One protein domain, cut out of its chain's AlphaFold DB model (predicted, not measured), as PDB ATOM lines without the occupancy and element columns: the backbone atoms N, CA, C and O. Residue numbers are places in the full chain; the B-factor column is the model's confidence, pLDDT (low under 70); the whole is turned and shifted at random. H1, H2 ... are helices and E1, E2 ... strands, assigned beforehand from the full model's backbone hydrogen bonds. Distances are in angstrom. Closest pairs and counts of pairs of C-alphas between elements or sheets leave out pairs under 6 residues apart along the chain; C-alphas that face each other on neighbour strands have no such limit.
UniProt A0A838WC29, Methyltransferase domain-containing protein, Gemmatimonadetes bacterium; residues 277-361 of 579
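Overview. This is residues 277 to 361 of the 579 residues of the protein "Methyltransferase domain-containing protein" of Gemmatimonadetes bacterium (UniProt A0A838WC29). A strongly twisted wall of five antiparallel strands has the long helix H2 packed over one face and the four-residue helix H1 on the other. Beyond H2, the short helices H3 and H4 make a small corner away from the sheet, and the chain then folds back into the hairpin E4 and E5. The printed part has 85 residues and a mixed class, with four named helices and five named strands in the order H1, E1, E2, E3, H2, H3, H4, E4, E5; the sheet's order is E1, E2, E3, E5, E4. The whole is compact, with a radius of gyration of the C-alphas of 13.0 A and spans of 39 by 27 by 23 A.

Arrangement. H1, residues 277 to 280, is on the sheet at a height of 5.9 A, over none of its strands, but only just: 2 of its 4 C-alphas fall on E5, residues 354 to 360. E1, residues 291 to 297, E2, residues 300 to 305, and E3, residues 308 to 313, form a meander, each strand the antiparallel neighbour of the one before. E1 and E2 are a hairpin, with N 300 and O 297 3.2 A apart; E2 and E3 are another, with N 303 and O 310 2.8 A apart. H2, residues 316 to 330, makes two layers with the sheet, a helix on one face, opposite to that of H1. At a height of 7.8 A, it lies over E3 and E5 and runs only just along the strands, at 28 degrees to E5 on the local plane; the closest C-alphas of H2 and E5, those of Ala 326 and Ala 357, are 5.8 A apart. H3, residues 332 to 335, meets H2 only through their link. H4, residues 337 to 341, and H3 touch only at the corner, with the C-alphas of Ala 333 and Ser 340 closest at 4.4 A; neither is on the sheet. E4, residues 347 to 351, is an edge strand and forms a hairpin with E5, with N 356 and O 349 2.7 A apart. E5 is also the antiparallel neighbour of E3, with N 309 and O 359 2.8 A apart. Every O i to N i+4 pair is within hydrogen-bond range in H2; in H4 0 of 1 is, beside 1 of 2 O i to N i+3 pairs, and H1 and H3 are too short for an O i to N i+4 pair.

Along the chain. H1 begins at C-alpha 277, (-63.820, -81.740, 147.679). E1 is 17.4 A from first to last C-alpha, E2 16.1 A and E3 16.4 A. H2 is 21.0 A long and begins at C-alpha 316, (-76.656, -93.833, 149.609). E4 measures 12.6 A, and E5, 19.6 A, ends at C-alpha 360, (-61.527, -79.354, 160.798).

Size, cuts and confidence. The C-alphas of Ser 287 and Asp 336, the two farthest apart, are 39.1 A from each other. The printed part has no cut and no long link. The mean pLDDT of the printed part is 71.3, and residues 277 to 301, 314 to 318 and 351 to 354 are under 70.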
ATOM      1  N   ILE A 277     -64.484 -81.880 146.373       66.06
ATOM      2  CA  ILE A 277     -63.820 -81.740 147.679       66.06
ATOM      3  C   ILE A 277     -62.895 -80.518 147.695       66.06
ATOM      4  O   ILE A 277     -62.937 -79.719 148.626       66.06
ATOM      5  N   ALA A 278     -62.074 -80.333 146.661       66.12
ATOM      6  CA  ALA A 278     -61.147 -79.215 146.555       66.12
ATOM      7  C   ALA A 278     -61.879 -77.873 146.454       66.12
ATOM      8  O   ALA A 278     -61.468 -76.916 147.115       66.12
ATOM      9  N   ARG A 279     -62.974 -77.801 145.687       68.88
ATOM     10  CA  ARG A 279     -63.848 -76.619 145.614       68.88
ATOM     11  C   ARG A 279     -64.518 -76.349 146.960       68.88
ATOM     12  O   ARG A 279     -64.480 -75.212 147.418       68.88
ATOM     13  N   SER A 280     -65.038 -77.379 147.628       66.69
ATOM     14  CA  SER A 280     -65.626 -77.289 148.974       66.69
ATOM     15  C   SER A 280     -64.613 -76.895 150.050       66.69
ATOM     16  O   SER A 280     -64.962 -76.270 151.047       66.69
ATOM     17  N   ALA A 281     -63.337 -77.223 149.850       66.94
ATOM     18  CA  ALA A 281     -62.234 -76.761 150.686       66.94
ATOM     19  C   ALA A 281     -61.800 -75.313 150.376       66.94
ATOM     20  O   ALA A 281     -60.903 -74.800 151.036       66.94
ATOM     21  N   GLY A 282     -62.398 -74.648 149.376       68.75
ATOM     22  CA  GLY A 282     -62.008 -73.304 148.936       68.75
ATOM     23  C   GLY A 282     -60.694 -73.263 148.147       68.75
ATOM     24  O   GLY A 282     -60.070 -72.208 148.022       68.75
ATOM     25  N   THR A 283     -60.243 -74.400 147.617       69.12
ATOM     26  CA  THR A 283     -58.965 -74.523 146.905       69.12
ATOM     27  C   THR A 283     -59.149 -74.483 145.385       69.12
ATOM     28  O   THR A 283     -60.225 -74.752 144.852       69.12
ATOM     29  N   ARG A 284     -58.080 -74.137 144.651       61.16
ATOM     30  CA  ARG A 284     -58.119 -73.901 143.190       61.16
ATOM     31  C   ARG A 284     -58.219 -75.170 142.323       61.16
ATOM     32  O   ARG A 284     -58.170 -75.059 141.101       61.16
ATOM     33  N   GLY A 285     -58.346 -76.355 142.920       65.06
ATOM     34  CA  GLY A 285     -58.505 -77.625 142.205       65.06
ATOM     35  C   GLY A 285     -57.889 -78.799 142.956       65.06
ATOM     36  O   GLY A 285     -57.123 -78.599 143.895       65.06
ATOM     37  N   ALA A 286     -58.193 -80.026 142.532       60.75
ATOM     38  CA  ALA A 286     -57.813 -81.245 143.251       60.75
ATOM     39  C   ALA A 286     -56.302 -81.484 143.457       60.75
ATOM     40  O   ALA A 286     -55.902 -82.375 144.204       60.75
ATOM     41  N   SER A 287     -55.431 -80.679 142.845       61.03
ATOM     42  CA  SER A 287     -53.986 -80.725 143.076       61.03
ATOM     43  C   SER A 287     -53.591 -80.298 144.494       61.03
ATOM     44  O   SER A 287     -52.489 -80.645 144.921       61.03
ATOM     45  N   SER A 288     -54.477 -79.600 145.218       62.72
ATOM     46  CA  SER A 288     -54.332 -79.239 146.637       62.72
ATOM     47  C   SER A 288     -54.435 -80.436 147.588       62.72
ATOM     48  O   SER A 288     -53.994 -80.360 148.734       62.72
ATOM     49  N   ILE A 289     -54.973 -81.567 147.126       63.91
ATOM     50  CA  ILE A 289     -55.133 -82.769 147.943       63.91
ATOM     51  C   ILE A 289     -53.778 -83.467 148.053       63.91
ATOM     52  O   ILE A 289     -53.315 -84.160 147.143       63.91
ATOM     53  N   SER A 290     -53.101 -83.249 149.179       59.03
ATOM     54  CA  SER A 290     -51.753 -83.768 149.405       59.03
ATOM     55  C   SER A 290     -51.734 -85.178 149.995       59.03
ATOM     56  O   SER A 290     -50.713 -85.862 149.883       59.03
ATOM     57  N   HIS A 291     -52.835 -85.612 150.620       58.38
ATOM     58  CA  HIS A 291     -52.899 -86.846 151.395       58.38
ATOM     59  C   HIS A 291     -54.275 -87.510 151.329       58.38
ATOM     60  O   HIS A 291     -55.306 -86.860 151.510       58.38
ATOM     61  N   LEU A 292     -54.273 -88.828 151.157       57.06
ATOM     62  CA  LEU A 292     -55.474 -89.646 151.119       57.06
ATOM     63  C   LEU A 292     -55.309 -90.821 152.089       57.06
ATOM     64  O   LEU A 292     -54.370 -91.611 151.959       57.06
ATOM     65  N   ASP A 293     -56.195 -90.894 153.087       53.62
ATOM     66  CA  ASP A 293     -56.185 -91.928 154.128       53.62
ATOM     67  C   ASP A 293     -57.469 -92.753 154.030       53.62
ATOM     68  O   ASP A 293     -58.540 -92.363 154.490       53.62
ATOM     69  N   PHE A 294     -57.362 -93.931 153.434       49.47
ATOM     70  CA  PHE A 294     -58.425 -94.922 153.418       49.47
ATOM     71  C   PHE A 294     -58.491 -95.644 154.753       49.47
ATOM     72  O   PHE A 294     -58.132 -96.818 154.904       49.47
ATOM     73  N   ARG A 295     -58.995 -94.954 155.755       49.44
ATOM     74  CA  ARG A 295     -59.516 -95.653 156.918       49.44
ATOM     75  C   ARG A 295     -60.980 -95.813 156.653       49.44
ATOM     76  O   ARG A 295     -61.756 -94.933 156.988       49.44
ATOM     77  N   GLY A 296     -61.326 -96.924 156.008       40.75
ATOM     78  CA  GLY A 296     -62.707 -97.358 156.049       40.75
ATOM     79  C   GLY A 296     -63.078 -97.527 157.520       40.75
ATOM     80  O   GLY A 296     -62.695 -98.508 158.157       40.75
ATOM     81  N   SER A 297     -63.796 -96.555 158.071       47.72
ATOM     82  CA  SER A 297     -65.030 -96.941 158.735       47.72
ATOM     83  C   SER A 297     -65.859 -97.651 157.664       47.72
ATOM     84  O   SER A 297     -65.722 -97.342 156.480       47.72
ATOM     85  N   SER A 298     -66.647 -98.656 158.029       52.03
ATOM     86  CA  SER A 298     -67.337 -99.543 157.073       52.03
ATOM     87  C   SER A 298     -68.194 -98.825 156.014       52.03
ATOM     88  O   SER A 298     -68.691 -99.475 155.105       52.03
ATOM     89  N   ASN A 299     -68.358 -97.500 156.127       58.38
ATOM     90  CA  ASN A 299     -69.323 -96.690 155.410       58.38
ATOM     91  C   ASN A 299     -68.697 -95.445 154.719       58.38
ATOM     92  O   ASN A 299     -69.421 -94.721 154.042       58.38
ATOM     93  N   SER A 300     -67.390 -95.135 154.848       64.62
ATOM     94  CA  SER A 300     -66.820 -93.915 154.215       64.62
ATOM     95  C   SER A 300     -65.327 -93.965 153.835       64.62
ATOM     96  O   SER A 300     -64.552 -94.731 154.406       64.62
ATOM     97  N   ILE A 301     -64.906 -93.110 152.889       65.19
ATOM     98  CA  ILE A 301     -63.498 -92.793 152.570       65.19
ATOM     99  C   ILE A 301     -63.146 -91.410 153.119       65.19
ATOM    100  O   ILE A 301     -63.905 -90.462 152.932       65.19
ATOM    101  N   VAL A 302     -61.964 -91.269 153.728       71.69
ATOM    102  CA  VAL A 302     -61.504 -89.995 154.297       71.69
ATOM    103  C   VAL A 302     -60.438 -89.326 153.418       71.69
ATOM    104  O   VAL A 302     -59.382 -89.889 153.126       71.69
ATOM    105  N   PHE A 303     -60.681 -88.076 153.029       72.56
ATOM    106  CA  PHE A 303     -59.736 -87.219 152.312       72.56
ATOM    107  C   PHE A 303     -59.274 -86.087 153.216       72.56
ATOM    108  O   PHE A 303     -60.061 -85.527 153.972       72.56
ATOM    109  N   LYS A 304     -58.000 -85.709 153.126       72.62
ATOM    110  CA  LYS A 304     -57.446 -84.587 153.885       72.62
ATOM    111  C   LYS A 304     -56.982 -83.497 152.929       72.62
ATOM    112  O   LYS A 304     -56.141 -83.748 152.067       72.62
ATOM    113  N   VAL A 305     -57.507 -82.289 153.116       73.25
ATOM    114  CA  VAL A 305     -57.200 -81.113 152.293       73.25
ATOM    115  C   VAL A 305     -56.937 -79.936 153.219       73.25
ATOM    116  O   VAL A 305     -57.829 -79.507 153.946       73.25
ATOM    117  N   ASP A 306     -55.704 -79.434 153.221       73.44
ATOM    118  CA  ASP A 306     -55.264 -78.319 154.066       73.44
ATOM    119  C   ASP A 306     -55.628 -78.488 155.561       73.44
ATOM    120  O   ASP A 306     -55.089 -79.355 156.267       73.44
ATOM    121  N   SER A 307     -56.535 -77.641 156.056       74.25
ATOM    122  CA  SER A 307     -57.068 -77.612 157.420       74.25
ATOM    123  C   SER A 307     -58.427 -78.304 157.550       74.25
ATOM    124  O   SER A 307     -59.125 -78.082 158.536       74.25
ATOM    125  N   ARG A 308     -58.805 -79.168 156.598       80.69
ATOM    126  CA  ARG A 308     -60.054 -79.940 156.628       80.69
ATOM    127  C   ARG A 308     -59.840 -81.423 156.330       80.69
ATOM    128  O   ARG A 308     -58.918 -81.813 155.608       80.69
ATOM    129  N   PHE A 309     -60.718 -82.252 156.878       79.62
ATOM    130  CA  PHE A 309     -60.914 -83.630 156.459       79.62
ATOM    131  C   PHE A 309     -62.350 -83.841 155.974       79.62
ATOM    132  O   PHE A 309     -63.284 -83.233 156.487       79.62
ATOM    133  N   PHE A 310     -62.504 -84.684 154.959       80.88
ATOM    134  CA  PHE A 310     -63.751 -84.969 154.262       80.88
ATOM    135  C   PHE A 310     -64.014 -86.466 154.350       80.88
ATOM    136  O   PHE A 310     -63.215 -87.242 153.831       80.88
ATOM    137  N   LYS A 311     -65.114 -86.878 154.976       81.50
ATOM    138  CA  LYS A 311     -65.645 -88.235 154.858       81.50
ATOM    139  C   LYS A 311     -66.616 -88.271 153.687       81.50
ATOM    140  O   LYS A 311     -67.565 -87.488 153.634       81.50
ATOM    141  N   VAL A 312     -66.371 -89.181 152.758       76.75
ATOM    142  CA  VAL A 312     -67.216 -89.402 151.589       76.75
ATOM    143  C   VAL A 312     -67.893 -90.755 151.730       76.75
ATOM    144  O   VAL A 312     -67.193 -91.742 151.964       76.75
ATOM    145  N   PRO A 313     -69.223 -90.826 151.617       70.00
ATOM    146  CA  PRO A 313     -69.958 -92.060 151.813       70.00
ATOM    147  C   PRO A 313     -69.656 -93.075 150.718       70.00
ATOM    148  O   PRO A 313     -69.461 -92.717 149.556       70.00
ATOM    149  N   LEU A 314     -69.665 -94.352 151.098       59.41
ATOM    150  CA  LEU A 314     -69.552 -95.458 150.147       59.41
ATOM    151  C   LEU A 314     -70.898 -95.789 149.502       59.41
ATOM    152  O   LEU A 314     -70.921 -96.301 148.409       59.41
ATOM    153  N   SER A 315     -72.035 -95.468 150.108       59.00
ATOM    154  CA  SER A 315     -73.358 -95.766 149.540       59.00
ATOM    155  C   SER A 315     -74.363 -94.672 149.863       59.00
ATOM    156  O   SER A 315     -74.086 -93.805 150.694       59.00
ATOM    157  N   SER A 316     -75.549 -94.729 149.256       61.62
ATOM    158  CA  SER A 316     -76.656 -93.833 149.609       61.62
ATOM    159  C   SER A 316     -77.015 -93.951 151.100       61.62
ATOM    160  O   SER A 316     -77.069 -92.950 151.810       61.62
ATOM    161  N   GLY A 317     -77.113 -95.182 151.618       62.97
ATOM    162  CA  GLY A 317     -77.305 -95.442 153.046       62.97
ATOM    163  C   GLY A 317     -76.163 -94.896 153.909       62.97
ATOM    164  O   GLY A 317     -76.402 -94.320 154.969       62.97
ATOM    165  N   SER A 318     -74.918 -94.988 153.435       66.75
ATOM    166  CA  SER A 318     -73.775 -94.386 154.129       66.75
ATOM    167  C   SER A 318     -73.803 -92.858 154.107       66.75
ATOM    168  O   SER A 318     -73.310 -92.235 155.045       66.75
ATOM    169  N   ALA A 319     -74.365 -92.247 153.061       72.38
ATOM    170  CA  ALA A 319     -74.515 -90.799 152.957       72.38
ATOM    171  C   ALA A 319     -75.475 -90.284 154.024       72.38
ATOM    172  O   ALA A 319     -75.133 -89.338 154.726       72.38
ATOM    173  N   THR A 320     -76.606 -90.967 154.214       75.25
ATOM    174  CA  THR A 320     -77.549 -90.671 155.298       75.25
ATOM    175  C   THR A 320     -76.884 -90.815 156.665       75.25
ATOM    176  O   THR A 320     -77.024 -89.938 157.508       75.25
ATOM    177  N   LEU A 321     -76.101 -91.879 156.887       74.50
ATOM    178  CA  LEU A 321     -75.385 -92.065 158.156       74.50
ATOM    179  C   LEU A 321     -74.358 -90.960 158.418       74.50
ATOM    180  O   LEU A 321     -74.286 -90.459 159.535       74.50
ATOM    181  N   LEU A 322     -73.586 -90.566 157.400       78.06
ATOM    182  CA  LEU A 322     -72.624 -89.468 157.516       78.06
ATOM    183  C   LEU A 322     -73.307 -88.116 157.718       78.06
ATOM    184  O   LEU A 322     -72.760 -87.267 158.419       78.06
ATOM    185  N   GLN A 323     -74.474 -87.906 157.109       83.06
ATOM    186  CA  GLN A 323     -75.275 -86.711 157.331       83.06
ATOM    187  C   GLN A 323     -75.740 -86.645 158.783       83.06
ATOM    188  O   GLN A 323     -75.457 -85.658 159.456       83.06
ATOM    189  N   THR A 324     -76.354 -87.716 159.286       80.44
ATOM    190  CA  THR A 324     -76.773 -87.811 160.689       80.44
ATOM    191  C   THR A 324     -75.589 -87.627 161.635       80.44
ATOM    192  O   THR A 324     -75.699 -86.913 162.625       80.44
ATOM    193  N   GLU A 325     -74.437 -88.232 161.336       79.75
ATOM    194  CA  GLU A 325     -73.211 -88.049 162.117       79.75
ATOM    195  C   GLU A 325     -72.777 -86.576 162.147       79.75
ATOM    196  O   GLU A 325     -72.491 -86.041 163.218       79.75
ATOM    197  N   ALA A 326     -72.740 -85.909 160.992       83.00
ATOM    198  CA  ALA A 326     -72.355 -84.508 160.905       83.00
ATOM    199  C   ALA A 326     -73.340 -83.600 161.660       83.00
ATOM    200  O   ALA A 326     -72.918 -82.760 162.447       83.00
ATOM    201  N   GLU A 327     -74.644 -83.809 161.495       83.50
ATOM    202  CA  GLU A 327     -75.678 -83.063 162.216       83.50
ATOM    203  C   GLU A 327     -75.559 -83.268 163.734       83.50
ATOM    204  O   GLU A 327     -75.525 -82.303 164.495       83.50
ATOM    205  N   MET A 328     -75.398 -84.510 164.193       78.38
ATOM    206  CA  MET A 328     -75.238 -84.817 165.620       78.38
ATOM    207  C   MET A 328     -73.988 -84.176 166.220       78.38
ATOM    208  O   MET A 328     -74.025 -83.670 167.338       78.38
ATOM    209  N   VAL A 329     -72.884 -84.170 165.476       80.00
ATOM    210  CA  VAL A 329     -71.639 -83.526 165.898       80.00
ATOM    211  C   VAL A 329     -71.784 -82.001 165.926       80.00
ATOM    212  O   VAL A 329     -71.310 -81.370 166.873       80.00
ATOM    213  N   ALA A 330     -72.469 -81.408 164.945       81.06
ATOM    214  CA  ALA A 330     -72.766 -79.977 164.918       81.06
ATOM    215  C   ALA A 330     -73.654 -79.548 166.102       81.06
ATOM    216  O   ALA A 330     -73.430 -78.488 166.683       81.06
ATOM    217  N   HIS A 331     -74.591 -80.406 166.512       80.38
ATOM    218  CA  HIS A 331     -75.491 -80.179 167.647       80.38
ATOM    219  C   HIS A 331     -74.993 -80.783 168.971       80.38
ATOM    220  O   HIS A 331     -75.709 -80.760 169.970       80.38
ATOM    221  N   ALA A 332     -73.755 -81.287 169.029       78.50
ATOM    222  CA  ALA A 332     -73.212 -81.968 170.208       78.50
ATOM    223  C   ALA A 332     -73.317 -81.126 171.489       78.50
ATOM    224  O   ALA A 332     -73.695 -81.636 172.538       78.50
ATOM    225  N   ALA A 333     -73.030 -79.825 171.381       75.19
ATOM    226  CA  ALA A 333     -73.085 -78.885 172.497       75.19
ATOM    227  C   ALA A 333     -74.509 -78.654 173.039       75.19
ATOM    228  O   ALA A 333     -74.665 -78.290 174.202       75.19
ATOM    229  N   GLU A 334     -75.534 -78.847 172.204       81.38
ATOM    230  CA  GLU A 334     -76.944 -78.754 172.603       81.38
ATOM    231  C   GLU A 334     -77.414 -80.035 173.298       81.38
ATOM    232  O   GLU A 334     -78.273 -79.983 174.178       81.38
ATOM    233  N   LEU A 335     -76.849 -81.182 172.906       74.88
ATOM    234  CA  LEU A 335     -77.136 -82.481 173.514       74.88
ATOM    235  C   LEU A 335     -76.531 -82.588 174.911       74.88
ATOM    236  O   LEU A 335     -77.188 -83.078 175.825       74.88
ATOM    237  N   ASP A 336     -75.289 -82.133 175.048       75.38
ATOM    238  CA  ASP A 336     -74.553 -82.105 176.302       75.38
ATOM    239  C   ASP A 336     -73.410 -81.069 176.195       75.38
ATOM    240  O   ASP A 336     -72.492 -81.227 175.378       75.38
ATOM    241  N   PRO A 337     -73.420 -80.005 177.022       76.31
ATOM    242  CA  PRO A 337     -72.357 -79.006 177.040       76.31
ATOM    243  C   PRO A 337     -70.950 -79.586 177.243       76.31
ATOM    244  O   PRO A 337     -69.986 -79.002 176.737       76.31
ATOM    245  N   ALA A 338     -70.798 -80.726 177.927       73.88
ATOM    246  CA  ALA A 338     -69.508 -81.393 178.108       73.88
ATOM    247  C   ALA A 338     -68.926 -81.890 176.771       73.88
ATOM    248  O   ALA A 338     -67.708 -81.824 176.556       73.88
ATOM    249  N   LEU A 339     -69.788 -82.291 175.830       75.88
ATOM    250  CA  LEU A 339     -69.392 -82.790 174.511       75.88
ATOM    251  C   LEU A 339     -68.880 -81.692 173.579       75.88
ATOM    252  O   LEU A 339     -68.092 -81.985 172.683       75.88
ATOM    253  N   SER A 340     -69.222 -80.423 173.829       74.50
ATOM    254  CA  SER A 340     -68.739 -79.276 173.037       74.50
ATOM    255  C   SER A 340     -67.210 -79.154 172.996       74.50
ATOM    256  O   SER A 340     -66.642 -78.594 172.060       74.50
ATOM    257  N   THR A 341     -66.534 -79.685 174.019       74.12
ATOM    258  CA  THR A 341     -65.068 -79.693 174.116       74.12
ATOM    259  C   THR A 341     -64.433 -80.963 173.573       74.12
ATOM    260  O   THR A 341     -63.209 -81.014 173.472       74.12
ATOM    261  N   LEU A 342     -65.257 -81.966 173.256       77.75
ATOM    262  CA  LEU A 342     -64.851 -83.303 172.849       77.75
ATOM    263  C   LEU A 342     -65.141 -83.581 171.383       77.75
ATOM    264  O   LEU A 342     -64.572 -84.527 170.865       77.75
ATOM    265  N   THR A 343     -65.983 -82.815 170.696       81.44
ATOM    266  CA  THR A 343     -66.275 -83.024 169.274       81.44
ATOM    267  C   THR A 343     -65.666 -81.929 168.411       81.44
ATOM    268  O   THR A 343     -65.497 -80.785 168.833       81.44
ATOM    269  N   LEU A 344     -65.290 -82.279 167.179       81.31
ATOM    270  CA  LEU A 344     -64.920 -81.267 166.193       81.31
ATOM    271  C   LEU A 344     -66.169 -80.769 165.484       81.31
ATOM    272  O   LEU A 344     -66.882 -81.613 164.956       81.31
ATOM    273  N   PRO A 345     -66.400 -79.450 165.379       80.25
ATOM    274  CA  PRO A 345     -67.531 -78.939 164.621       80.25
ATOM    275  C   PRO A 345     -67.463 -79.477 163.195       80.25
ATOM    276  O   PRO A 345     -66.421 -79.393 162.545       80.25
ATOM    277  N   SER A 346     -68.558 -80.052 162.729       84.69
ATOM    278  CA  SER A 346     -68.647 -80.657 161.410       84.69
ATOM    279  C   SER A 346     -69.724 -79.972 160.584       84.69
ATOM    280  O   SER A 346     -70.577 -79.245 161.091       84.69
ATOM    281  N   GLU A 347     -69.647 -80.180 159.280       86.12
ATOM    282  CA  GLU A 347     -70.605 -79.681 158.309       86.12
ATOM    283  C   GLU A 347     -70.926 -80.811 157.339       86.12
ATOM    284  O   GLU A 347     -70.026 -81.536 156.916       86.12
ATOM    285  N   PHE A 348     -72.191 -80.955 156.956       84.69
ATOM    286  CA  PHE A 348     -72.551 -81.813 155.837       84.69
ATOM    287  C   PHE A 348     -72.754 -80.973 154.578       84.69
ATOM    288  O   PHE A 348     -73.581 -80.065 154.549       84.69
ATOM    289  N   LEU A 349     -72.002 -81.281 153.525       82.56
ATOM    290  CA  LEU A 349     -72.085 -80.613 152.232       82.56
ATOM    291  C   LEU A 349     -72.660 -81.565 151.193       82.56
ATOM    292  O   LEU A 349     -72.156 -82.670 151.028       82.56
ATOM    293  N   SER A 350     -73.644 -81.107 150.425       75.75
ATOM    294  CA  SER A 350     -74.065 -81.784 149.198       75.75
ATOM    295  C   SER A 350     -73.539 -81.016 147.994       75.75
ATOM    296  O   SER A 350     -73.847 -79.837 147.820       75.75
ATOM    297  N   VAL A 351     -72.725 -81.664 147.161       62.78
ATOM    298  CA  VAL A 351     -72.196 -81.058 145.934       62.78
ATOM    299  C   VAL A 351     -72.452 -81.990 144.763       62.78
ATOM    300  O   VAL A 351     -72.000 -83.130 144.762       62.78
ATOM    301  N   ALA A 352     -73.184 -81.495 143.761       59.75
ATOM    302  CA  ALA A 352     -73.596 -82.273 142.589       59.75
ATOM    303  C   ALA A 352     -74.310 -83.599 142.950       59.75
ATOM    304  O   ALA A 352     -74.149 -84.601 142.263       59.75
ATOM    305  N   GLY A 353     -75.085 -83.606 144.042       60.62
ATOM    306  CA  GLY A 353     -75.815 -84.782 144.527       60.62
ATOM    307  C   GLY A 353     -74.995 -85.745 145.395       60.62
ATOM    308  O   GLY A 353     -75.578 -86.646 145.989       60.62
ATOM    309  N   ALA A 354     -73.679 -85.545 145.524       61.72
ATOM    310  CA  ALA A 354     -72.835 -86.306 146.441       61.72
ATOM    311  C   ALA A 354     -72.748 -85.605 147.806       61.72
ATOM    312  O   ALA A 354     -72.406 -84.424 147.879       61.72
ATOM    313  N   GLY A 355     -73.058 -86.333 148.879       72.12
ATOM    314  CA  GLY A 355     -72.955 -85.848 150.256       72.12
ATOM    315  C   GLY A 355     -71.560 -86.052 150.851       72.12
ATOM    316  O   GLY A 355     -70.918 -87.063 150.586       72.12
ATOM    317  N   PHE A 356     -71.091 -85.116 151.672       83.12
ATOM    318  CA  PHE A 356     -69.777 -85.130 152.313       83.12
ATOM    319  C   PHE A 356     -69.894 -84.637 153.750       83.12
ATOM    320  O   PHE A 356     -70.393 -83.537 153.964       83.12
ATOM    321  N   ALA A 357     -69.356 -85.375 154.719       85.69
ATOM    322  CA  ALA A 357     -69.149 -84.826 156.057       85.69
ATOM    323  C   ALA A 357     -67.758 -84.184 156.125       85.69
ATOM    324  O   ALA A 357     -66.743 -84.818 155.829       85.69
ATOM    325  N   VAL A 358     -67.706 -82.909 156.479       86.75
ATOM    326  CA  VAL A 358     -66.507 -82.079 156.517       86.75
ATOM    327  C   VAL A 358     -66.220 -81.704 157.947       86.75
ATOM    328  O   VAL A 358     -67.109 -81.346 158.707       86.75
ATOM    329  N   PHE A 359     -64.951 -81.749 158.305       83.56
ATOM    330  CA  PHE A 359     -64.521 -81.493 159.660       83.56
ATOM    331  C   PHE A 359     -63.162 -80.777 159.644       83.56
ATOM    332  O   PHE A 359     -62.382 -80.929 158.696       83.56
ATOM    333  N   PRO A 360     -62.820 -80.005 160.683       83.00
ATOM    334  CA  PRO A 360     -61.527 -79.354 160.798       83.00
ATOM    335  C   PRO A 360     -60.416 -80.387 160.991       83.00
ATOM    336  O   PRO A 360     -60.509 -81.322 161.779       83.00
ATOM    337  N   HIS A 361     -59.310 -80.201 160.289       77.75
ATOM    338  CA  HIS A 361     -58.112 -81.001 160.463       77.75
ATOM    339  C   HIS A 361     -57.178 -80.323 161.469       77.75
ATOM    340  O   HIS A 361     -56.626 -79.248 161.226       77.75
TER     341      HIS A 361